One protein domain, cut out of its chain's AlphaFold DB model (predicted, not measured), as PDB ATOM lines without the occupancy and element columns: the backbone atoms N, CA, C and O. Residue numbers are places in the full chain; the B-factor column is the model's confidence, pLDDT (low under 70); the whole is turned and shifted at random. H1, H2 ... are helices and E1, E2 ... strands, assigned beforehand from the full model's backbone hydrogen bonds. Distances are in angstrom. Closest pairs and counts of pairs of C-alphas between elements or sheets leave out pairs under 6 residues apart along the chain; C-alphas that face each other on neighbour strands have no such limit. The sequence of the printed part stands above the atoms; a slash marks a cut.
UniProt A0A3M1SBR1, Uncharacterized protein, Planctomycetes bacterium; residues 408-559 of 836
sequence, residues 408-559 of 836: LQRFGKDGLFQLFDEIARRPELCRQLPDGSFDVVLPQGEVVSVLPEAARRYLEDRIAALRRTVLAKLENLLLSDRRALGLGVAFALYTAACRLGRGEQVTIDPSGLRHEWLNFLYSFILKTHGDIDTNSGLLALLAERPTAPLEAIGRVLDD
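What this domain is: This is residues 408 to 559 of the 836 residues of an uncharacterized protein of Planctomycetes bacterium (UniProt A0A3M1SBR1). Helix H5 runs through the middle of a helical body, between H1 on one side and the long helix H3 on the other, and crosses both of them as well as H4. H3 makes the longest axis, with short H2 beside its first part, far from the middle; H6 packs along H3, H7 packs on H4, and a small strand hairpin, E1 and E2, sits by H5 and H3. The printed part has 152 residues, with seven named helices and two antiparallel strands in the order H1, E1, E2, H2, H3, H4, H5, H6, H7, and the class is mostly helix. It is compact, with a radius of gyration of the C-alphas of 16.1 A, and spans 53 by 42 by 23 A.

Where its parts are: H1 is residues 414 to 424, 15.1 A long, from C-alpha 414 at (56.436, 2.328, 37.829). Strands E1, residues 430 to 432, and E2, residues 438 to 440, follow, then H2, residues 445 to 448. H3, residues 453 to 480, is 39.4 A long and begins at C-alpha 453 at (73.195, 12.924, 81.075). H4, residues 482 to 500, is 26.3 A long, and H5, residues 514 to 528, is 21.4 A. H6 is residues 535 to 544, and H7, residues 548 to 557, ends at C-alpha 557 at (69.211, 1.414, 35.519).

How they stand to each other: H5 is the hub. It touches H4 with C-alphas of Gly 488 and Trp 517 closest at 4.3 A, about perpendicular at 71 degrees, but only just. It touches H1, Ile 423 to Ser 523 at 5.6 A between C-alphas, about perpendicular at 76 degrees. With residues 518 to 522 alone it touches H3, C-alphas of Leu 474 and Leu 518 being closest at 6.5 A, about perpendicular at 87 degrees. H5 and H7 only just touch, with 3 pairs of C-alphas within 8 A, closest Ile 525 and Pro 549 at 6.2 A. H7 touches H4, C-alphas of Ala 484 and Ile 553 closest at 6.4 A. H3 and H4 touch only at the corner, C-alphas of Leu 478 and Leu 485 closest at 4.9 A. H6 touches H3, C-alphas of Val 470 and Leu 539 closest at 6.3 A, at a shallow tilt of 33 degrees, only just short of steep, the same way. H2 is close to H3 but not clearly touching, C-alphas of Val 448 and Arg 456 closest at 5.7 A. In the hairpin E1 and E2, N 431 and O 439 are within hydrogen-bond range at 2.9 A. The closest C-alphas of E1 and H5, those of Arg 431 and His 515, are 6.1 A apart, and those of E2 and H3, Val 440 and Ala 464, 6.3 A. Every O i to N i+4 pair is within range in H1, H3, H4, H5, H6 and H7; H2 is too short for one.

The domain as a whole: The two C-alphas farthest apart, those of Arg 410 and Pro 452, are 52.9 A apart. The printed part has no cut; the link from H4 to H5, residues 501 to 513, is long. Mean pLDDT of the printed part is 85.0, and residue 436 and residues 442 to 450 are under 70.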
ATOM      1  N   LEU A 408      60.517  13.545  35.797       94.81
ATOM      2  CA  LEU A 408      60.988  12.226  36.253       94.81
ATOM      3  C   LEU A 408      60.287  11.067  35.518       94.81
ATOM      4  O   LEU A 408      60.936  10.094  35.135       94.81
ATOM      5  N   GLN A 409      58.983  11.188  35.246       94.00
ATOM      6  CA  GLN A 409      58.201  10.204  34.481       94.00
ATOM      7  C   GLN A 409      58.640  10.025  33.013       94.00
ATOM      8  O   GLN A 409      58.226   9.059  32.378       94.00
ATOM      9  N   ARG A 410      59.468  10.918  32.449       92.25
ATOM     10  CA  ARG A 410      60.028  10.734  31.093       92.25
ATOM     11  C   ARG A 410      61.128   9.673  31.049       92.25
ATOM     12  O   ARG A 410      61.404   9.138  29.979       92.25
ATOM     13  N   PHE A 411      61.738   9.376  32.196       90.44
ATOM     14  CA  PHE A 411      62.897   8.489  32.313       90.44
ATOM     15  C   PHE A 411      62.622   7.276  33.208       90.44
ATOM     16  O   PHE A 411      63.098   6.185  32.903       90.44
ATOM     17  N   GLY A 412      61.817   7.441  34.262       91.81
ATOM     18  CA  GLY A 412      61.388   6.369  35.159       91.81
ATOM     19  C   GLY A 412      60.033   5.754  34.793       91.81
ATOM     20  O   GLY A 412      59.107   6.449  34.375       91.81
ATOM     21  N   LYS A 413      59.902   4.446  35.014       94.62
ATOM     22  CA  LYS A 413      58.647   3.675  34.995       94.62
ATOM     23  C   LYS A 413      58.185   3.345  36.419       94.62
ATOM     24  O   LYS A 413      58.874   3.617  37.401       94.62
ATOM     25  N   ASP A 414      57.019   2.709  36.538       91.94
ATOM     26  CA  ASP A 414      56.436   2.328  37.829       91.94
ATOM     27  C   ASP A 414      57.357   1.491  38.729       91.94
ATOM     28  O   ASP A 414      57.294   1.679  39.941       91.94
ATOM     29  N   GLY A 415      58.237   0.636  38.189       93.06
ATOM     30  CA  GLY A 415      59.191  -0.137  38.999       93.06
ATOM     31  C   GLY A 415      60.166   0.747  39.788       93.06
ATOM     32  O   GLY A 415      60.400   0.510  40.974       93.06
ATOM     33  N   LEU A 416      60.651   1.835  39.177       95.12
ATOM     34  CA  LEU A 416      61.536   2.797  39.838       95.12
ATOM     35  C   LEU A 416      60.799   3.567  40.939       95.12
ATOM     36  O   LEU A 416      61.322   3.756  42.036       95.12
ATOM     37  N   PHE A 417      59.561   3.985  40.677       94.69
ATOM     38  CA  PHE A 417      58.784   4.727  41.669       94.69
ATOM     39  C   PHE A 417      58.274   3.829  42.805       94.69
ATOM     40  O   PHE A 417      58.236   4.276  43.944       94.69
ATOM     41  N   GLN A 418      57.990   2.547  42.547       92.81
ATOM     42  CA  GLN A 418      57.752   1.548  43.598       92.81
ATOM     43  C   GLN A 418      59.004   1.324  44.459       92.81
ATOM     44  O   GLN A 418      58.906   1.267  45.685       92.81
ATOM     45  N   LEU A 419      60.195   1.266  43.849       93.75
ATOM     46  CA  LEU A 419      61.463   1.239  44.581       93.75
ATOM     47  C   LEU A 419      61.614   2.477  45.482       93.75
ATOM     48  O   LEU A 419      61.972   2.322  46.649       93.75
ATOM     49  N   PHE A 420      61.310   3.677  44.983       94.81
ATOM     50  CA  PHE A 420      61.344   4.909  45.779       94.81
ATOM     51  C   PHE A 420      60.301   4.909  46.912       94.81
ATOM     52  O   PHE A 420      60.643   5.249  48.045       94.81
ATOM     53  N   ASP A 421      59.070   4.459  46.654       91.00
ATOM     54  CA  ASP A 421      58.012   4.314  47.663       91.00
ATOM     55  C   ASP A 421      58.406   3.333  48.785       91.00
ATOM     56  O   ASP A 421      58.103   3.563  49.956       91.00
ATOM     57  N   GLU A 422      59.098   2.238  48.460       89.25
ATOM     58  CA  GLU A 422      59.620   1.286  49.449       89.25
ATOM     59  C   GLU A 422      60.828   1.819  50.229       89.25
ATOM     60  O   GLU A 422      60.971   1.516  51.415       89.25
ATOM     61  N   ILE A 423      61.693   2.605  49.583       90.62
ATOM     62  CA  ILE A 423      62.837   3.268  50.222       90.62
ATOM     63  C   ILE A 423      62.352   4.318  51.224       90.62
ATOM     64  O   ILE A 423      62.824   4.330  52.358       90.62
ATOM     65  N   ALA A 424      61.368   5.140  50.855       88.06
ATOM     66  CA  ALA A 424      60.803   6.163  51.733       88.06
ATOM     67  C   ALA A 424      60.099   5.580  52.975       88.06
ATOM     68  O   ALA A 424      60.021   6.227  54.017       88.06
ATOM     69  N   ARG A 425      59.631   4.325  52.906       84.25
ATOM     70  CA  ARG A 425      59.060   3.598  54.054       84.25
ATOM     71  C   ARG A 425      60.105   3.048  55.035       84.25
ATOM     72  O   ARG A 425      59.714   2.434  56.029       84.25
ATOM     73  N   ARG A 426      61.406   3.216  54.782       83.31
ATOM     74  CA  ARG A 426      62.485   2.758  55.675       83.31
ATOM     75  C   ARG A 426      62.951   3.878  56.620       83.31
ATOM     76  O   ARG A 426      62.686   5.044  56.344       83.31
ATOM     77  N   PRO A 427      63.613   3.547  57.747       77.56
ATOM     78  CA  PRO A 427      64.126   4.550  58.679       77.56
ATOM     79  C   PRO A 427      65.164   5.473  58.026       77.56
ATOM     80  O   PRO A 427      66.013   5.005  57.273       77.56
ATOM     81  N   GLU A 428      65.143   6.761  58.362       81.88
ATOM     82  CA  GLU A 428      66.128   7.739  57.884       81.88
ATOM     83  C   GLU A 428      67.466   7.622  58.656       81.88
ATOM     84  O   GLU A 428      67.513   7.285  59.846       81.88
ATOM     85  N   LEU A 429      68.584   7.893  57.972       83.69
ATOM     86  CA  LEU A 429      69.932   7.913  58.550       83.69
ATOM     87  C   LEU A 429      70.260   9.291  59.140       83.69
ATOM     88  O   LEU A 429      70.799   9.381  60.252       83.69
ATOM     89  N   CYS A 430      69.938  10.345  58.393       85.44
ATOM     90  CA  CYS A 430      70.158  11.739  58.755       85.44
ATOM     91  C   CYS A 430      68.973  12.627  58.343       85.44
ATOM     92  O   CYS A 430      68.186  12.287  57.461       85.44
ATOM     93  N   ARG A 431      68.869  13.787  58.991       85.56
ATOM     94  CA  ARG A 431      67.918  14.859  58.677       85.56
ATOM     95  C   ARG A 431      68.676  16.160  58.453       85.56
ATOM     96  O   ARG A 431      69.757  16.348  59.009       85.56
ATOM     97  N   GLN A 432      68.107  17.068  57.674       82.25
ATOM     98  CA  GLN A 432      68.663  18.408  57.506       82.25
ATOM     99  C   GLN A 432      68.215  19.334  58.640       82.25
ATOM    100  O   GLN A 432      67.045  19.337  59.023       82.25
ATOM    101  N   LEU A 433      69.156  20.116  59.165       78.88
ATOM    102  CA  LEU A 433      68.903  21.193  60.117       78.88
ATOM    103  C   LEU A 433      68.667  22.534  59.389       78.88
ATOM    104  O   LEU A 433      69.060  22.677  58.229       78.88
ATOM    105  N   PRO A 434      68.049  23.541  60.044       72.31
ATOM    106  CA  PRO A 434      67.763  24.841  59.424       72.31
ATOM    107  C   PRO A 434      68.999  25.629  58.959       72.31
ATOM    108  O   PRO A 434      68.877  26.501  58.107       72.31
ATOM    109  N   ASP A 435      70.182  25.326  59.501       70.81
ATOM    110  CA  ASP A 435      71.472  25.893  59.081       70.81
ATOM    111  C   ASP A 435      72.078  25.188  57.846       70.81
ATOM    112  O   ASP A 435      73.157  25.549  57.374       70.81
ATOM    113  N   GLY A 436      71.390  24.174  57.313       66.25
ATOM    114  CA  GLY A 436      71.826  23.366  56.180       66.25
ATOM    115  C   GLY A 436      72.781  22.222  56.536       66.25
ATOM    116  O   GLY A 436      73.171  21.489  55.625       66.25
ATOM    117  N   SER A 437      73.141  22.041  57.811       75.81
ATOM    118  CA  SER A 437      73.929  20.896  58.279       75.81
ATOM    119  C   SER A 437      73.075  19.620  58.398       75.81
ATOM    120  O   SER A 437      71.846  19.661  58.277       75.81
ATOM    121  N   PHE A 438      73.719  18.464  58.604       75.75
ATOM    122  CA  PHE A 438      73.020  17.190  58.808       75.75
ATOM    123  C   PHE A 438      73.139  16.722  60.249       75.75
ATOM    124  O   PHE A 438      74.239  16.536  60.769       75.75
ATOM    125  N   ASP A 439      71.986  16.455  60.848       76.12
ATOM    126  CA  ASP A 439      71.871  15.794  62.135       76.12
ATOM    127  C   ASP A 439      71.583  14.302  61.946       76.12
ATOM    128  O   ASP A 439      70.945  13.867  60.981       76.12
ATOM    129  N   VAL A 440      72.080  13.499  62.875       75.69
ATOM    130  CA  VAL A 440      72.006  12.045  62.835       75.69
ATOM    131  C   VAL A 440      70.704  11.591  63.493       75.69
ATOM    132  O   VAL A 440      70.473  11.853  64.668       75.69
ATOM    133  N   VAL A 441      69.859  10.849  62.769       72.31
ATOM    134  CA  VAL A 441      68.554  10.401  63.294       72.31
ATOM    135  C   VAL A 441      68.752   9.272  64.311       72.31
ATOM    136  O   VAL A 441      68.809   8.092  63.957       72.31
ATOM    137  N   LEU A 442      68.891   9.624  65.590       64.75
ATOM    138  CA  LEU A 442      69.047   8.651  66.672       64.75
ATOM    139  C   LEU A 442      67.805   7.741  66.763       64.75
ATOM    140  O   LEU A 442      66.680   8.245  66.836       64.75
ATOM    141  N   PRO A 443      67.970   6.404  66.767       58.72
ATOM    142  CA  PRO A 443      66.845   5.502  66.960       58.72
ATOM    143  C   PRO A 443      66.304   5.671  68.384       58.72
ATOM    144  O   PRO A 443      67.073   5.664  69.342       58.72
ATOM    145  N   GLN A 444      64.979   5.790  68.517       60.16
ATOM    146  CA  GLN A 444      64.288   5.933  69.805       60.16
ATOM    147  C   GLN A 444      64.764   7.150  70.637       60.16
ATOM    148  O   GLN A 444      65.153   7.011  71.794       60.16
ATOM    149  N   GLY A 445      64.704   8.365  70.075       56.88
ATOM    150  CA  GLY A 445      65.079   9.605  70.783       56.88
ATOM    151  C   GLY A 445      64.384   9.806  72.144       56.88
ATOM    152  O   GLY A 445      65.026  10.255  73.091       56.88
ATOM    153  N   GLU A 446      63.127   9.365  72.283       57.47
ATOM    154  CA  GLU A 446      62.378   9.339  73.557       57.47
ATOM    155  C   GLU A 446      63.050   8.497  74.658       57.47
ATOM    156  O   GLU A 446      62.865   8.742  75.847       57.47
ATOM    157  N   VAL A 447      63.842   7.493  74.283       58.06
ATOM    158  CA  VAL A 447      64.567   6.620  75.218       58.06
ATOM    159  C   VAL A 447      65.858   7.288  75.664       58.06
ATOM    160  O   VAL A 447      66.180   7.294  76.851       58.06
ATOM    161  N   VAL A 448      66.562   7.912  74.717       64.56
ATOM    162  CA  VAL A 448      67.788   8.684  74.954       64.56
ATOM    163  C   VAL A 448      67.510   9.864  75.902       64.56
ATOM    164  O   VAL A 448      68.290  10.109  76.825       64.56
ATOM    165  N   SER A 449      66.345  10.519  75.791       65.12
ATOM    166  CA  SER A 449      65.928  11.572  76.734       65.12
ATOM    167  C   SER A 449      65.710  11.092  78.176       65.12
ATOM    168  O   SER A 449      65.904  11.879  79.099       65.12
ATOM    169  N   VAL A 450      65.368   9.816  78.406       65.69
ATOM    170  CA  VAL A 450      65.164   9.242  79.759       65.69
ATOM    171  C   VAL A 450      66.445   8.593  80.318       65.69
ATOM    172  O   VAL A 450      66.422   7.903  81.336       65.69
ATOM    173  N   LEU A 451      67.600   8.798  79.683       72.62
ATOM    174  CA  LEU A 451      68.882   8.407  80.267       72.62
ATOM    175  C   LEU A 451      69.500   9.555  81.079       72.62
ATOM    176  O   LEU A 451      69.341  10.717  80.689       72.62
ATOM    177  N   PRO A 452      70.235   9.250  82.172       72.62
ATOM    178  CA  PRO A 452      71.095  10.222  82.849       72.62
ATOM    179  C   PRO A 452      72.072  10.869  81.860       72.62
ATOM    180  O   PRO A 452      72.530  10.194  80.935       72.62
ATOM    181  N   GLU A 453      72.430  12.142  82.062       75.50
ATOM    182  CA  GLU A 453      73.195  12.924  81.075       75.50
ATOM    183  C   GLU A 453      74.493  12.228  80.634       75.50
ATOM    184  O   GLU A 453      74.754  12.114  79.439       75.50
ATOM    185  N   ALA A 454      75.263  11.665  81.570       72.50
ATOM    186  CA  ALA A 454      76.499  10.945  81.255       72.50
ATOM    187  C   ALA A 454      76.284   9.731  80.324       72.50
ATOM    188  O   ALA A 454      77.093   9.477  79.431       72.50
ATOM    189  N   ALA A 455      75.189   8.988  80.510       73.81
ATOM    190  CA  ALA A 455      74.839   7.830  79.684       73.81
ATOM    191  C   ALA A 455      74.250   8.247  78.329       73.81
ATOM    192  O   ALA A 455      74.553   7.632  77.304       73.81
ATOM    193  N   ARG A 456      73.450   9.321  78.330       76.69
ATOM    194  CA  ARG A 456      72.908   9.962  77.132       76.69
ATOM    195  C   ARG A 456      74.037  10.422  76.214       76.69
ATOM    196  O   ARG A 456      74.135   9.945  75.090       76.69
ATOM    197  N   ARG A 457      74.947  11.243  76.741       76.38
ATOM    198  CA  ARG A 457      76.090  11.805  76.019       76.38
ATOM    199  C   ARG A 457      77.026  10.724  75.477       76.38
ATOM    200  O   ARG A 457      77.429  10.797  74.325       76.38
ATOM    201  N   TYR A 458      77.298   9.672  76.257       78.94
ATOM    202  CA  TYR A 458      78.071   8.517  75.783       78.94
ATOM    203  C   TYR A 458      77.415   7.820  74.575       78.94
ATOM    204  O   TYR A 458      78.102   7.482  73.610       78.94
ATOM    205  N   LEU A 459      76.093   7.603  74.605       74.31
ATOM    206  CA  LEU A 459      75.361   7.030  73.468       74.31
ATOM    207  C   LEU A 459      75.325   7.975  72.271       74.31
ATOM    208  O   LEU A 459      75.543   7.520  71.152       74.31
ATOM    209  N   GLU A 460      75.059   9.260  72.494       74.81
ATOM    210  CA  GLU A 460      75.038  10.288  71.455       74.81
ATOM    211  C   GLU A 460      76.394  10.368  70.756       74.81
ATOM    212  O   GLU A 460      76.457  10.155  69.546       74.81
ATOM    213  N   ASP A 461      77.491  10.541  71.499       77.44
ATOM    214  CA  ASP A 461      78.852  10.580  70.958       77.44
ATOM    215  C   ASP A 461      79.180   9.305  70.166       77.44
ATOM    216  O   ASP A 461      79.695   9.381  69.046       77.44
ATOM    217  N   ARG A 462      78.829   8.124  70.698       76.31
ATOM    218  CA  ARG A 462      79.132   6.827  70.076       76.31
ATOM    219  C   ARG A 462      78.289   6.533  68.833       76.31
ATOM    220  O   ARG A 462      78.842   6.118  67.813       76.31
ATOM    221  N   ILE A 463      76.972   6.741  68.884       73.06
ATOM    222  CA  ILE A 463      76.070   6.546  67.736       73.06
ATOM    223  C   ILE A 463      76.371   7.597  66.667       73.06
ATOM    224  O   ILE A 463      76.452   7.251  65.487       73.06
ATOM    225  N   ALA A 464      76.602   8.852  67.059       72.62
ATOM    226  CA  ALA A 464      76.981   9.906  66.133       72.62
ATOM    227  C   ALA A 464      78.353   9.637  65.511       72.62
ATOM    228  O   ALA A 464      78.505   9.900  64.326       72.62
ATOM    229  N   ALA A 465      79.350   9.121  66.238       77.88
ATOM    230  CA  ALA A 465      80.635   8.736  65.647       77.88
ATOM    231  C   ALA A 465      80.460   7.607  64.617       77.88
ATOM    232  O   ALA A 465      80.881   7.753  63.471       77.88
ATOM    233  N   LEU A 466      79.753   6.533  64.988       78.19
ATOM    234  CA  LEU A 466      79.483   5.389  64.113       78.19
ATOM    235  C   LEU A 466      78.742   5.808  62.833       78.19
ATOM    236  O   LEU A 466      79.162   5.473  61.724       78.19
ATOM    237  N   ARG A 467      77.655   6.581  62.969       79.56
ATOM    238  CA  ARG A 467      76.869   7.061  61.827       79.56
ATOM    239  C   ARG A 467      77.578   8.166  61.039       79.56
ATOM    240  O   ARG A 467      77.414   8.184  59.828       79.56
ATOM    241  N   ARG A 468      78.426   9.012  61.644       82.00
ATOM    242  CA  ARG A 468      79.327   9.921  60.897       82.00
ATOM    243  C   ARG A 468      80.303   9.135  60.018       82.00
ATOM    244  O   ARG A 468      80.504   9.507  58.867       82.00
ATOM    245  N   THR A 469      80.847   8.012  60.500       85.44
ATOM    246  CA  THR A 469      81.680   7.115  59.679       85.44
ATOM    247  C   THR A 469      80.887   6.459  58.541       85.44
ATOM    248  O   THR A 469      81.408   6.346  57.431       85.44
ATOM    249  N   VAL A 470      79.628   6.062  58.779       86.00
ATOM    250  CA  VAL A 470      78.723   5.576  57.716       86.00
ATOM    251  C   VAL A 470      78.471   6.675  56.683       86.00
ATOM    252  O   VAL A 470      78.707   6.446  55.503       86.00
ATOM    253  N   LEU A 471      78.051   7.869  57.116       87.12
ATOM    254  CA  LEU A 471      77.762   9.019  56.255       87.12
ATOM    255  C   LEU A 471      78.959   9.363  55.367       87.12
ATOM    256  O   LEU A 471      78.801   9.409  54.153       87.12
ATOM    257  N   ALA A 472      80.162   9.477  55.935       86.19
ATOM    258  CA  ALA A 472      81.377   9.742  55.167       86.19
ATOM    259  C   ALA A 472      81.680   8.641  54.130       86.19
ATOM    260  O   ALA A 472      82.153   8.932  53.033       86.19
ATOM    261  N   LYS A 473      81.407   7.362  54.430       89.00
ATOM    262  CA  LYS A 473      81.552   6.269  53.450       89.00
ATOM    263  C   LYS A 473      80.493   6.324  52.344       89.00
ATOM    264  O   LYS A 473      80.832   6.083  51.191       89.00
ATOM    265  N   LEU A 474      79.242   6.643  52.678       90.38
ATOM    266  CA  LEU A 474      78.155   6.788  51.705       90.38
ATOM    267  C   LEU A 474      78.366   8.007  50.796       90.38
ATOM    268  O   LEU A 474      78.176   7.898  49.591       90.38
ATOM    269  N   GLU A 475      78.817   9.133  51.348       88.25
ATOM    270  CA  GLU A 475      79.151  10.346  50.595       88.25
ATOM    271  C   GLU A 475      80.298  10.087  49.608       88.25
ATOM    272  O   GLU A 475      80.148  10.352  48.418       88.25
ATOM    273  N   ASN A 476      81.389   9.452  50.054       87.88
ATOM    274  CA  ASN A 476      82.479   9.041  49.161       87.88
ATOM    275  C   ASN A 476      82.009   8.087  48.045       87.88
ATOM    276  O   ASN A 476      82.491   8.188  46.920       87.88
ATOM    277  N   LEU A 477      81.060   7.182  48.325       88.62
ATOM    278  CA  LEU A 477      80.499   6.286  47.309       88.62
ATOM    279  C   LEU A 477      79.625   7.022  46.288       88.62
ATOM    280  O   LEU A 477      79.769   6.766  45.093       88.62
ATOM    281  N   LEU A 478      78.781   7.958  46.732       87.06
ATOM    282  CA  LEU A 478      77.988   8.817  45.846       87.06
ATOM    283  C   LEU A 478      78.887   9.684  44.954       87.06
ATOM    284  O   LEU A 478      78.653   9.772  43.754       87.06
ATOM    285  N   LEU A 479      79.948  10.276  45.509       83.25
ATOM    286  CA  LEU A 479      80.906  11.084  44.746       83.25
ATOM    287  C   LEU A 479      81.756  10.244  43.773       83.25
ATOM    288  O   LEU A 479      82.217  10.767  42.760       83.25
ATOM    289  N   SER A 480      81.949   8.947  44.045       87.56
ATOM    290  CA  SER A 480      82.729   8.044  43.184       87.56
ATOM    291  C   SER A 480      81.966   7.461  41.985       87.56
ATOM    292  O   SER A 480      82.603   7.077  41.006       87.56
ATOM    293  N   ASP A 481      80.628   7.399  42.025       91.56
ATOM    294  CA  ASP A 481      79.804   6.845  40.939       91.56
ATOM    295  C   ASP A 481      78.612   7.761  40.619       91.56
ATOM    296  O   ASP A 481      77.637   7.876  41.369       91.56
ATOM    297  N   ARG A 482      78.671   8.384  39.436       91.62
ATOM    298  CA  ARG A 482      77.662   9.339  38.954       91.62
ATOM    299  C   ARG A 482      76.274   8.717  38.797       91.62
ATOM    300  O   ARG A 482      75.287   9.438  38.913       91.62
ATOM    301  N   ARG A 483      76.168   7.400  38.600       93.19
ATOM    302  CA  ARG A 483      74.883   6.690  38.514       93.19
ATOM    303  C   ARG A 483      74.209   6.602  39.875       93.19
ATOM    304  O   ARG A 483      73.007   6.836  39.978       93.19
ATOM    305  N   ALA A 484      74.987   6.338  40.926       92.25
ATOM    306  CA  ALA A 484      74.490   6.352  42.298       92.25
ATOM    307  C   ALA A 484      74.052   7.759  42.723       92.25
ATOM    308  O   ALA A 484      72.966   7.920  43.283       92.25
ATOM    309  N   LEU A 485      74.848   8.778  42.386       92.88
ATOM    310  CA  LEU A 485      74.502  10.177  42.627       92.88
ATOM    311  C   LEU A 485      73.243  10.607  41.861       92.88
ATOM    312  O   LEU A 485      72.326  11.153  42.466       92.88
ATOM    313  N   GLY A 486      73.156  10.313  40.560       93.00
ATOM    314  CA  GLY A 486      71.997  10.640  39.726       93.00
ATOM    315  C   GLY A 486      70.702   9.995  40.224       93.00
ATOM    316  O   GLY A 486      69.675  10.666  40.304       93.00
ATOM    317  N   LEU A 487      70.754   8.727  40.647       94.56
ATOM    318  CA  LEU A 487      69.593   8.031  41.207       94.56
ATOM    319  C   LEU A 487      69.190   8.583  42.589       94.56
ATOM    320  O   LEU A 487      67.998   8.733  42.863       94.56
ATOM    321  N   GLY A 488      70.162   8.963  43.426       94.38
ATOM    322  CA  GLY A 488      69.918   9.658  44.697       94.38
ATOM    323  C   GLY A 488      69.317  11.058  44.515       94.38
ATOM    324  O   GLY A 488      68.395  11.430  45.242       94.38
ATOM    325  N   VAL A 489      69.767  11.810  43.506       94.31
ATOM    326  CA  VAL A 489      69.172  13.097  43.103       94.31
ATOM    327  C   VAL A 489      67.744  12.899  42.589       94.31
ATOM    328  O   VAL A 489      66.847  13.638  42.990       94.31
ATOM    329  N   ALA A 490      67.495  11.879  41.765       95.19
ATOM    330  CA  ALA A 490      66.155  11.554  41.279       95.19
ATOM    331  C   ALA A 490      65.191  11.183  42.421       95.19
ATOM    332  O   ALA A 490      64.046  11.638  42.425       95.19
ATOM    333  N   PHE A 491      65.657  10.424  43.422       95.62
ATOM    334  CA  PHE A 491      64.889  10.146  44.638       95.62
ATOM    335  C   PHE A 491      64.586  11.426  45.427       95.62
ATOM    336  O   PHE A 491      63.437  11.661  45.789       95.62
ATOM    337  N   ALA A 492      65.579  12.290  45.642       94.81
ATOM    338  CA  ALA A 492      65.392  13.559  46.346       94.81
ATOM    339  C   ALA A 492      64.388  14.493  45.648       94.81
ATOM    340  O   ALA A 492      63.541  15.109  46.292       94.81
ATOM    341  N   LEU A 493      64.436  14.567  44.317       95.62
ATOM    342  CA  LEU A 493      63.468  15.333  43.532       95.62
ATOM    343  C   LEU A 493      62.074  14.685  43.556       95.62
ATOM    344  O   LEU A 493      61.069  15.399  43.576       95.62
ATOM    345  N   TYR A 494      61.989  13.355  43.640       95.88
ATOM    346  CA  TYR A 494      60.730  12.641  43.849       95.88
ATOM    347  C   TYR A 494      60.114  12.925  45.230       95.88
ATOM    348  O   TYR A 494      58.917  13.229  45.306       95.88
ATOM    349  N   THR A 495      60.900  12.894  46.317       94.69
ATOM    350  CA  THR A 495      60.391  13.248  47.654       94.69
ATOM    351  C   THR A 495      59.972  14.718  47.701       94.69
ATOM    352  O   THR A 495      58.870  15.011  48.168       94.69
ATOM    353  N   ALA A 496      60.768  15.635  47.136       94.38
ATOM    354  CA  ALA A 496      60.416  17.050  47.021       94.38
ATOM    355  C   ALA A 496      59.097  17.261  46.255       94.38
ATOM    356  O   ALA A 496      58.208  17.949  46.756       94.38
ATOM    357  N   ALA A 497      58.908  16.609  45.102       95.00
ATOM    358  CA  ALA A 497      57.664  16.682  44.334       95.00
ATOM    359  C   ALA A 497      56.446  16.196  45.143       95.00
ATOM    360  O   ALA A 497      55.428  16.887  45.201       95.00
ATOM    361  N   CYS A 498      56.552  15.051  45.828       93.88
ATOM    362  CA  CYS A 498      55.469  14.516  46.662       93.88
ATOM    363  C   CYS A 498      55.077  15.469  47.807       93.88
ATOM    364  O   CYS A 498      53.894  15.617  48.118       93.88
ATOM    365  N   ARG A 499      56.057  16.139  48.426       91.88
ATOM    366  CA  ARG A 499      55.846  17.116  49.511       91.88
ATOM    367  C   ARG A 499      55.245  18.427  49.006       91.88
ATOM    368  O   ARG A 499      54.293  18.935  49.596       91.88
ATOM    369  N   LEU A 500      55.726  18.936  47.871       92.19
ATOM    370  CA  LEU A 500      55.140  20.099  47.195       92.19
ATOM    371  C   LEU A 500      53.681  19.840  46.799       92.19
ATOM    372  O   LEU A 500      52.838  20.719  46.956       92.19
ATOM    373  N   GLY A 501      53.349  18.617  46.371       90.62
ATOM    374  CA  GLY A 501      51.968  18.195  46.101       90.62
ATOM    375  C   GLY A 501      51.043  18.220  47.328       90.62
ATOM    376  O   GLY A 501      49.826  18.237  47.168       90.62
ATOM    377  N   ARG A 502      51.603  18.266  48.545       89.50
ATOM    378  CA  ARG A 502      50.887  18.423  49.827       89.50
ATOM    379  C   ARG A 502      50.875  19.867  50.340       89.50
ATOM    380  O   ARG A 502      50.326  20.132  51.406       89.50
ATOM    381  N   GLY A 503      51.480  20.804  49.608       87.38
ATOM    382  CA  GLY A 503      51.602  22.203  50.020       87.38
ATOM    383  C   GLY A 503      52.647  22.457  51.114       87.38
ATOM    384  O   GLY A 503      52.568  23.490  51.790       87.38
ATOM    385  N   GLU A 504      53.609  21.549  51.306       89.06
ATOM    386  CA  GLU A 504      54.830  21.826  52.076       89.06
ATOM    387  C   GLU A 504      55.744  22.783  51.290       89.06
ATOM    388  O   GLU A 504      55.823  22.698  50.065       89.06
ATOM    389  N   GLN A 505      56.471  23.670  51.975       85.88
ATOM    390  CA  GLN A 505      57.558  24.437  51.352       85.88
ATOM    391  C   GLN A 505      58.832  23.586  51.350       85.88
ATOM    392  O   GLN A 505      59.334  23.217  52.410       85.88
ATOM    393  N   VAL A 506      59.331  23.255  50.158       89.00
ATOM    394  CA  VAL A 506      60.517  22.411  49.961       89.00
ATOM    395  C   VAL A 506      61.312  22.939  48.770       89.00
ATOM    396  O   VAL A 506      60.730  23.326  47.759       89.00
ATOM    397  N   THR A 507      62.638  22.941  48.891       90.50
ATOM    398  CA  THR A 507      63.547  23.255  47.781       90.50
ATOM    399  C   THR A 507      63.504  22.161  46.708       90.50
ATOM    400  O   THR A 507      63.383  20.979  47.025       90.50
ATOM    401  N   ILE A 508      63.628  22.550  45.437       92.44
ATOM    402  CA  ILE A 508      63.839  21.628  44.304       92.44
ATOM    403  C   ILE A 508      65.287  21.645  43.797       92.44
ATOM    404  O   ILE A 508      65.579  21.070  42.754       92.44
ATOM    405  N   ASP A 509      66.183  22.311  44.527       91.88
ATOM    406  CA  ASP A 509      67.622  22.313  44.278       91.88
ATOM    407  C   ASP A 509      68.249  21.067  44.932       91.88
ATOM    408  O   ASP A 509      68.275  20.979  46.168       91.88
ATOM    409  N   PRO A 510      68.776  20.100  44.152       89.81
ATOM    410  CA  PRO A 510      69.445  18.918  44.672       89.81
ATOM    411  C   PRO A 510      70.537  19.233  45.693       89.81
ATOM    412  O   PRO A 510      70.683  18.483  46.654       89.81
ATOM    413  N   SER A 511      71.283  20.331  45.535       87.06
ATOM    414  CA  SER A 511      72.377  20.684  46.448       87.06
ATOM    415  C   SER A 511      71.886  20.955  47.879       87.06
ATOM    416  O   SER A 511      72.620  20.689  48.836       87.06
ATOM    417  N   GLY A 512      70.631  21.397  48.027       86.12
ATOM    418  CA  GLY A 512      69.922  21.518  49.301       86.12
ATOM    419  C   GLY A 512      69.333  20.199  49.816       86.12
ATOM    420  O   GLY A 512      69.084  20.075  51.009       86.12
ATOM    421  N   LEU A 513      69.165  19.186  48.963       89.31
ATOM    422  CA  LEU A 513      68.539  17.895  49.285       89.31
ATOM    423  C   LEU A 513      69.542  16.751  49.545       89.31
ATOM    424  O   LEU A 513      69.146  15.588  49.592       89.31
ATOM    425  N   ARG A 514      70.828  17.055  49.772       89.00
ATOM    426  CA  ARG A 514      71.909  16.082  50.072       89.00
ATOM    427  C   ARG A 514      71.546  14.992  51.096       89.00
ATOM    428  O   ARG A 514      71.970  13.847  50.950       89.00
ATOM    429  N   HIS A 515      70.753  15.331  52.115       89.50
ATOM    430  CA  HIS A 515      70.278  14.379  53.126       89.50
ATOM    431  C   HIS A 515      69.428  13.245  52.521       89.50
ATOM    432  O   HIS A 515      69.592  12.088  52.899       89.50
ATOM    433  N   GLU A 516      68.589  13.546  51.527       91.94
ATOM    434  CA  GLU A 516      67.772  12.554  50.817       91.94
ATOM    435  C   GLU A 516      68.636  11.619  49.953       91.94
ATOM    436  O   GLU A 516      68.306  10.443  49.832       91.94
ATOM    437  N   TRP A 517      69.778  12.071  49.409       91.38
ATOM    438  CA  TRP A 517      70.702  11.190  48.667       91.38
ATOM    439  C   TRP A 517      71.350  10.146  49.586       91.38
ATOM    440  O   TRP A 517      71.485   8.973  49.232       91.38
ATOM    441  N   LEU A 518      71.756  10.583  50.781       91.19
ATOM    442  CA  LEU A 518      72.378   9.737  51.797       91.19
ATOM    443  C   LEU A 518      71.356   8.749  52.371       91.19
ATOM    444  O   LEU A 518      71.652   7.558  52.471       91.19
ATOM    445  N   ASN A 519      70.137   9.219  52.661       91.88
ATOM    446  CA  ASN A 519      69.010   8.377  53.065       91.88
ATOM    447  C   ASN A 519      68.610   7.381  51.965       91.88
ATOM    448  O   ASN A 519      68.350   6.220  52.283       91.88
ATOM    449  N   PHE A 520      68.624   7.784  50.688       94.25
ATOM    450  CA  PHE A 520      68.402   6.893  49.547       94.25
ATOM    451  C   PHE A 520      69.415   5.751  49.533       94.25
ATOM    452  O   PHE A 520      69.014   4.592  49.614       94.25
ATOM    453  N   LEU A 521      70.720   6.055  49.470       92.38
ATOM    454  CA  LEU A 521      71.749   5.019  49.337       92.38
ATOM    455  C   LEU A 521      71.771   4.092  50.560       92.38
ATOM    456  O   LEU A 521      71.852   2.874  50.410       92.38
ATOM    457  N   TYR A 522      71.629   4.653  51.762       91.38
ATOM    458  CA  TYR A 522      71.483   3.895  53.002       91.38
ATOM    459  C   TYR A 522      70.300   2.915  52.940       91.38
ATOM    460  O   TYR A 522      70.491   1.702  53.042       91.38
ATOM    461  N   SER A 523      69.084   3.412  52.709       89.88
ATOM    462  CA  SER A 523      67.866   2.594  52.688       89.88
ATOM    463  C   SER A 523      67.824   1.614  51.513       89.88
ATOM    464  O   SER A 523      67.260   0.525  51.650       89.88
ATOM    465  N   PHE A 524      68.460   1.956  50.389       92.19
ATOM    466  CA  PHE A 524      68.667   1.069  49.248       92.19
ATOM    467  C   PHE A 524      69.568  -0.115  49.613       92.19
ATOM    468  O   PHE A 524      69.180  -1.256  49.367       92.19
ATOM    469  N   ILE A 525      70.704   0.117  50.283       90.25
ATOM    470  CA  ILE A 525      71.582  -0.961  50.771       90.25
ATOM    471  C   ILE A 525      70.830  -1.874  51.746       90.25
ATOM    472  O   ILE A 525      70.908  -3.094  51.625       90.25
ATOM    473  N   LEU A 526      70.028  -1.313  52.658       87.00
ATOM    474  CA  LEU A 526      69.189  -2.113  53.561       87.00
ATOM    475  C   LEU A 526      68.079  -2.894  52.832       87.00
ATOM    476  O   LEU A 526      67.513  -3.830  53.406       87.00
ATOM    477  N   LYS A 527      67.697  -2.500  51.609       87.94
ATOM    478  CA  LYS A 527      66.747  -3.241  50.763       87.94
ATOM    479  C   LYS A 527      67.441  -4.374  50.009       87.94
ATOM    480  O   LYS A 527      66.902  -5.475  49.974       87.94
ATOM    481  N   THR A 528      68.602  -4.115  49.415       87.38
ATOM    482  CA  THR A 528      69.323  -5.085  48.575       87.38
ATOM    483  C   THR A 528      70.119  -6.109  49.385       87.38
ATOM    484  O   THR A 528      70.278  -7.241  48.935       87.38
ATOM    485  N   HIS A 529      70.559  -5.756  50.595       83.94
ATOM    486  CA  HIS A 529      71.305  -6.621  51.509       83.94
ATOM    487  C   HIS A 529      70.503  -6.880  52.793       83.94
ATOM    488  O   HIS A 529      70.840  -6.382  53.866       83.94
ATOM    489  N   GLY A 530      69.433  -7.678  52.686       72.31
ATOM    490  CA  GLY A 530      68.499  -7.964  53.789       72.31
ATOM    491  C   GLY A 530      69.106  -8.638  55.032       72.31
ATOM    492  O   GLY A 530      68.472  -8.656  56.088       72.31
ATOM    493  N   ASP A 531      70.335  -9.151  54.936       77.06
ATOM    494  CA  ASP A 531      71.102  -9.682  56.069       77.06
ATOM    495  C   ASP A 531      71.587  -8.575  57.024       77.06
ATOM    496  O   ASP A 531      71.795  -8.831  58.218       77.06
ATOM    497  N   ILE A 532      71.755  -7.351  56.501       80.19
ATOM    498  CA  ILE A 532      72.281  -6.185  57.212       80.19
ATOM    499  C   ILE A 532      71.155  -5.477  57.950       80.19
ATOM    500  O   ILE A 532      70.278  -4.843  57.365       80.19
ATOM    501  N   ASP A 533      71.234  -5.534  59.271       74.62
ATOM    502  CA  ASP A 533      70.268  -4.924  60.171       74.62
ATOM    503  C   ASP A 533      70.907  -3.962  61.189       74.62
ATOM    504  O   ASP A 533      70.189  -3.237  61.867       74.62
ATOM    505  N   THR A 534      72.240  -3.856  61.243       77.44
ATOM    506  CA  THR A 534      72.967  -2.945  62.151       77.44
ATOM    507  C   THR A 534      73.938  -2.017  61.415       77.44
ATOM    508  O   THR A 534      74.489  -2.369  60.370       77.44
ATOM    509  N   ASN A 535      74.228  -0.846  62.003       77.00
ATOM    510  CA  ASN A 535      75.244   0.090  61.491       77.00
ATOM    511  C   ASN A 535      76.639  -0.550  61.382       77.00
ATOM    512  O   ASN A 535      77.374  -0.263  60.441       77.00
ATOM    513  N   SER A 536      76.997  -1.443  62.308       76.50
ATOM    514  CA  SER A 536      78.268  -2.176  62.262       76.50
ATOM    515  C   SER A 536      78.323  -3.151  61.082       76.50
ATOM    516  O   SER A 536      79.341  -3.216  60.399       76.50
ATOM    517  N   GLY A 537      77.223  -3.861  60.793       81.62
ATOM    518  CA  GLY A 537      77.114  -4.718  59.606       81.62
ATOM    519  C   GLY A 537      77.160  -3.923  58.297       81.62
ATOM    520  O   GLY A 537      77.815  -4.341  57.345       81.62
ATOM    521  N   LEU A 538      76.545  -2.736  58.272       85.75
ATOM    522  CA  LEU A 538      76.645  -1.810  57.143       85.75
ATOM    523  C   LEU A 538      78.095  -1.343  56.932       85.75
ATOM    524  O   LEU A 538      78.599  -1.419  55.816       85.75
ATOM    525  N   LEU A 539      78.797  -0.921  57.989       85.44
ATOM    526  CA  LEU A 539      80.211  -0.537  57.896       85.44
ATOM    527  C   LEU A 539      81.113  -1.682  57.424       85.44
ATOM    528  O   LEU A 539      82.043  -1.417  56.663       85.44
ATOM    529  N   ALA A 540      80.834  -2.923  57.838       85.75
ATOM    530  CA  ALA A 540      81.551  -4.104  57.363       85.75
ATOM    531  C   ALA A 540      81.345  -4.315  55.852       85.75
ATOM    532  O   ALA A 540      82.332  -4.391  55.122       85.75
ATOM    533  N   LEU A 541      80.102  -4.276  55.346       88.00
ATOM    534  CA  LEU A 541      79.842  -4.333  53.896       88.00
ATOM    535  C   LEU A 541      80.578  -3.210  53.147       88.00
ATOM    536  O   LEU A 541      81.258  -3.469  52.157       88.00
ATOM    537  N   LEU A 542      80.494  -1.972  53.644       87.12
ATOM    538  CA  LEU A 542      81.150  -0.796  53.054       87.12
ATOM    539  C   LEU A 542      82.686  -0.783  53.220       87.12
ATOM    540  O   LEU A 542      83.347   0.163  52.778       87.12
ATOM    541  N   ALA A 543      83.270  -1.767  53.902       86.00
ATOM    542  CA  ALA A 543      84.714  -1.973  53.997       86.00
ATOM    543  C   ALA A 543      85.170  -3.175  53.155       86.00
ATOM    544  O   ALA A 543      86.171  -3.073  52.455       86.00
ATOM    545  N   GLU A 544      84.426  -4.281  53.189       87.88
ATOM    546  CA  GLU A 544      84.767  -5.532  52.505       87.88
ATOM    547  C   GLU A 544      84.331  -5.562  51.031       87.88
ATOM    548  O   GLU A 544      84.988  -6.200  50.210       87.88
ATOM    549  N   ARG A 545      83.212  -4.910  50.680       87.06
ATOM    550  CA  ARG A 545      82.594  -4.948  49.339       87.06
ATOM    551  C   ARG A 545      82.035  -3.578  48.913       87.06
ATOM    552  O   ARG A 545      80.826  -3.449  48.705       87.06
ATOM    553  N   PRO A 546      82.886  -2.549  48.739       83.62
ATOM    554  CA  PRO A 546      82.436  -1.191  48.417       83.62
ATOM    555  C   PRO A 546      81.694  -1.068  47.071       83.62
ATOM    556  O   PRO A 546      80.887  -0.157  46.921       83.62
ATOM    557  N   THR A 547      81.913  -1.974  46.109       86.75
ATOM    558  CA  THR A 547      81.237  -1.946  44.794       86.75
ATOM    559  C   THR A 547      79.838  -2.560  44.798       86.75
ATOM    560  O   THR A 547      79.029  -2.213  43.940       86.75
ATOM    561  N   ALA A 548      79.507  -3.432  45.758       88.00
ATOM    562  CA  ALA A 548      78.255  -4.193  45.736       88.00
ATOM    563  C   ALA A 548      76.977  -3.315  45.720       88.00
ATOM    564  O   ALA A 548      76.053  -3.645  44.968       88.00
ATOM    565  N   PRO A 549      76.907  -2.174  46.447       89.19
ATOM    566  CA  PRO A 549      75.806  -1.220  46.303       89.19
ATOM    567  C   PRO A 549      75.708  -0.616  44.895       89.19
ATOM    568  O   PRO A 549      74.608  -0.474  44.365       89.19
ATOM    569  N   LEU A 550      76.848  -0.293  44.275       90.62
ATOM    570  CA  LEU A 550      76.924   0.339  42.953       90.62
ATOM    571  C   LEU A 550      76.502  -0.630  41.840       90.62
ATOM    572  O   LEU A 550      75.747  -0.264  40.945       90.62
ATOM    573  N   GLU A 551      76.906  -1.899  41.938       91.19
ATOM    574  CA  GLU A 551      76.449  -2.971  41.044       91.19
ATOM    575  C   GLU A 551      74.931  -3.185  41.129       91.19
ATOM    576  O   GLU A 551      74.279  -3.464  40.124       91.19
ATOM    577  N   ALA A 552      74.350  -3.057  42.327       92.00
ATOM    578  CA  ALA A 552      72.905  -3.140  42.507       92.00
ATOM    579  C   ALA A 552      72.170  -1.918  41.928       92.00
ATOM    580  O   ALA A 552      71.069  -2.083  41.411       92.00
ATOM    581  N   ILE A 553      72.777  -0.726  41.957       93.56
ATOM    582  CA  ILE A 553      72.256   0.477  41.285       93.56
ATOM    583  C   ILE A 553      72.321   0.327  39.761       93.56
ATOM    584  O   ILE A 553      71.337   0.632  39.093       93.56
ATOM    585  N   GLY A 554      73.420  -0.206  39.215       92.12
ATOM    586  CA  GLY A 554      73.534  -0.518  37.784       92.12
ATOM    587  C   GLY A 554      72.368  -1.383  37.299       92.12
ATOM    588  O   GLY A 554      71.635  -0.981  36.404       92.12
ATOM    589  N   ARG A 555      72.081  -2.481  38.015       93.88
ATOM    590  CA  ARG A 555      70.939  -3.365  37.714       93.88
ATOM    591  C   ARG A 555      69.572  -2.666  37.716       93.88
ATOM    592  O   ARG A 555      68.691  -3.131  37.010       93.88
ATOM    593  N   VAL A 556      69.374  -1.591  38.487       93.62
ATOM    594  CA  VAL A 556      68.120  -0.802  38.472       93.62
ATOM    595  C   VAL A 556      68.028   0.076  37.221       93.62
ATOM    596  O   VAL A 556      66.938   0.281  36.697       93.62
ATOM    597  N   LEU A 557      69.156   0.590  36.730       93.31
ATOM    598  CA  LEU A 557      69.211   1.414  35.519       93.31
ATOM    599  C   LEU A 557      69.115   0.568  34.240       93.31
ATOM    600  O   LEU A 557      68.507   1.003  33.266       93.31
ATOM    601  N   ASP A 558      69.644  -0.655  34.281       93.94
ATOM    602  CA  ASP A 558      69.541  -1.638  33.198       93.94
ATOM    603  C   ASP A 558      68.140  -2.290  33.115       93.94
ATOM    604  O   ASP A 558      67.795  -2.906  32.105       93.94
ATOM    605  N   ASP A 559      67.315  -2.177  34.166       93.62
ATOM    606  CA  ASP A 559      66.006  -2.831  34.264       93.62
ATOM    607  C   ASP A 559      64.917  -2.083  33.455       93.62
ATOM    608  O   ASP A 559      64.516  -0.967  33.817       93.62
TER     609      ASP A 559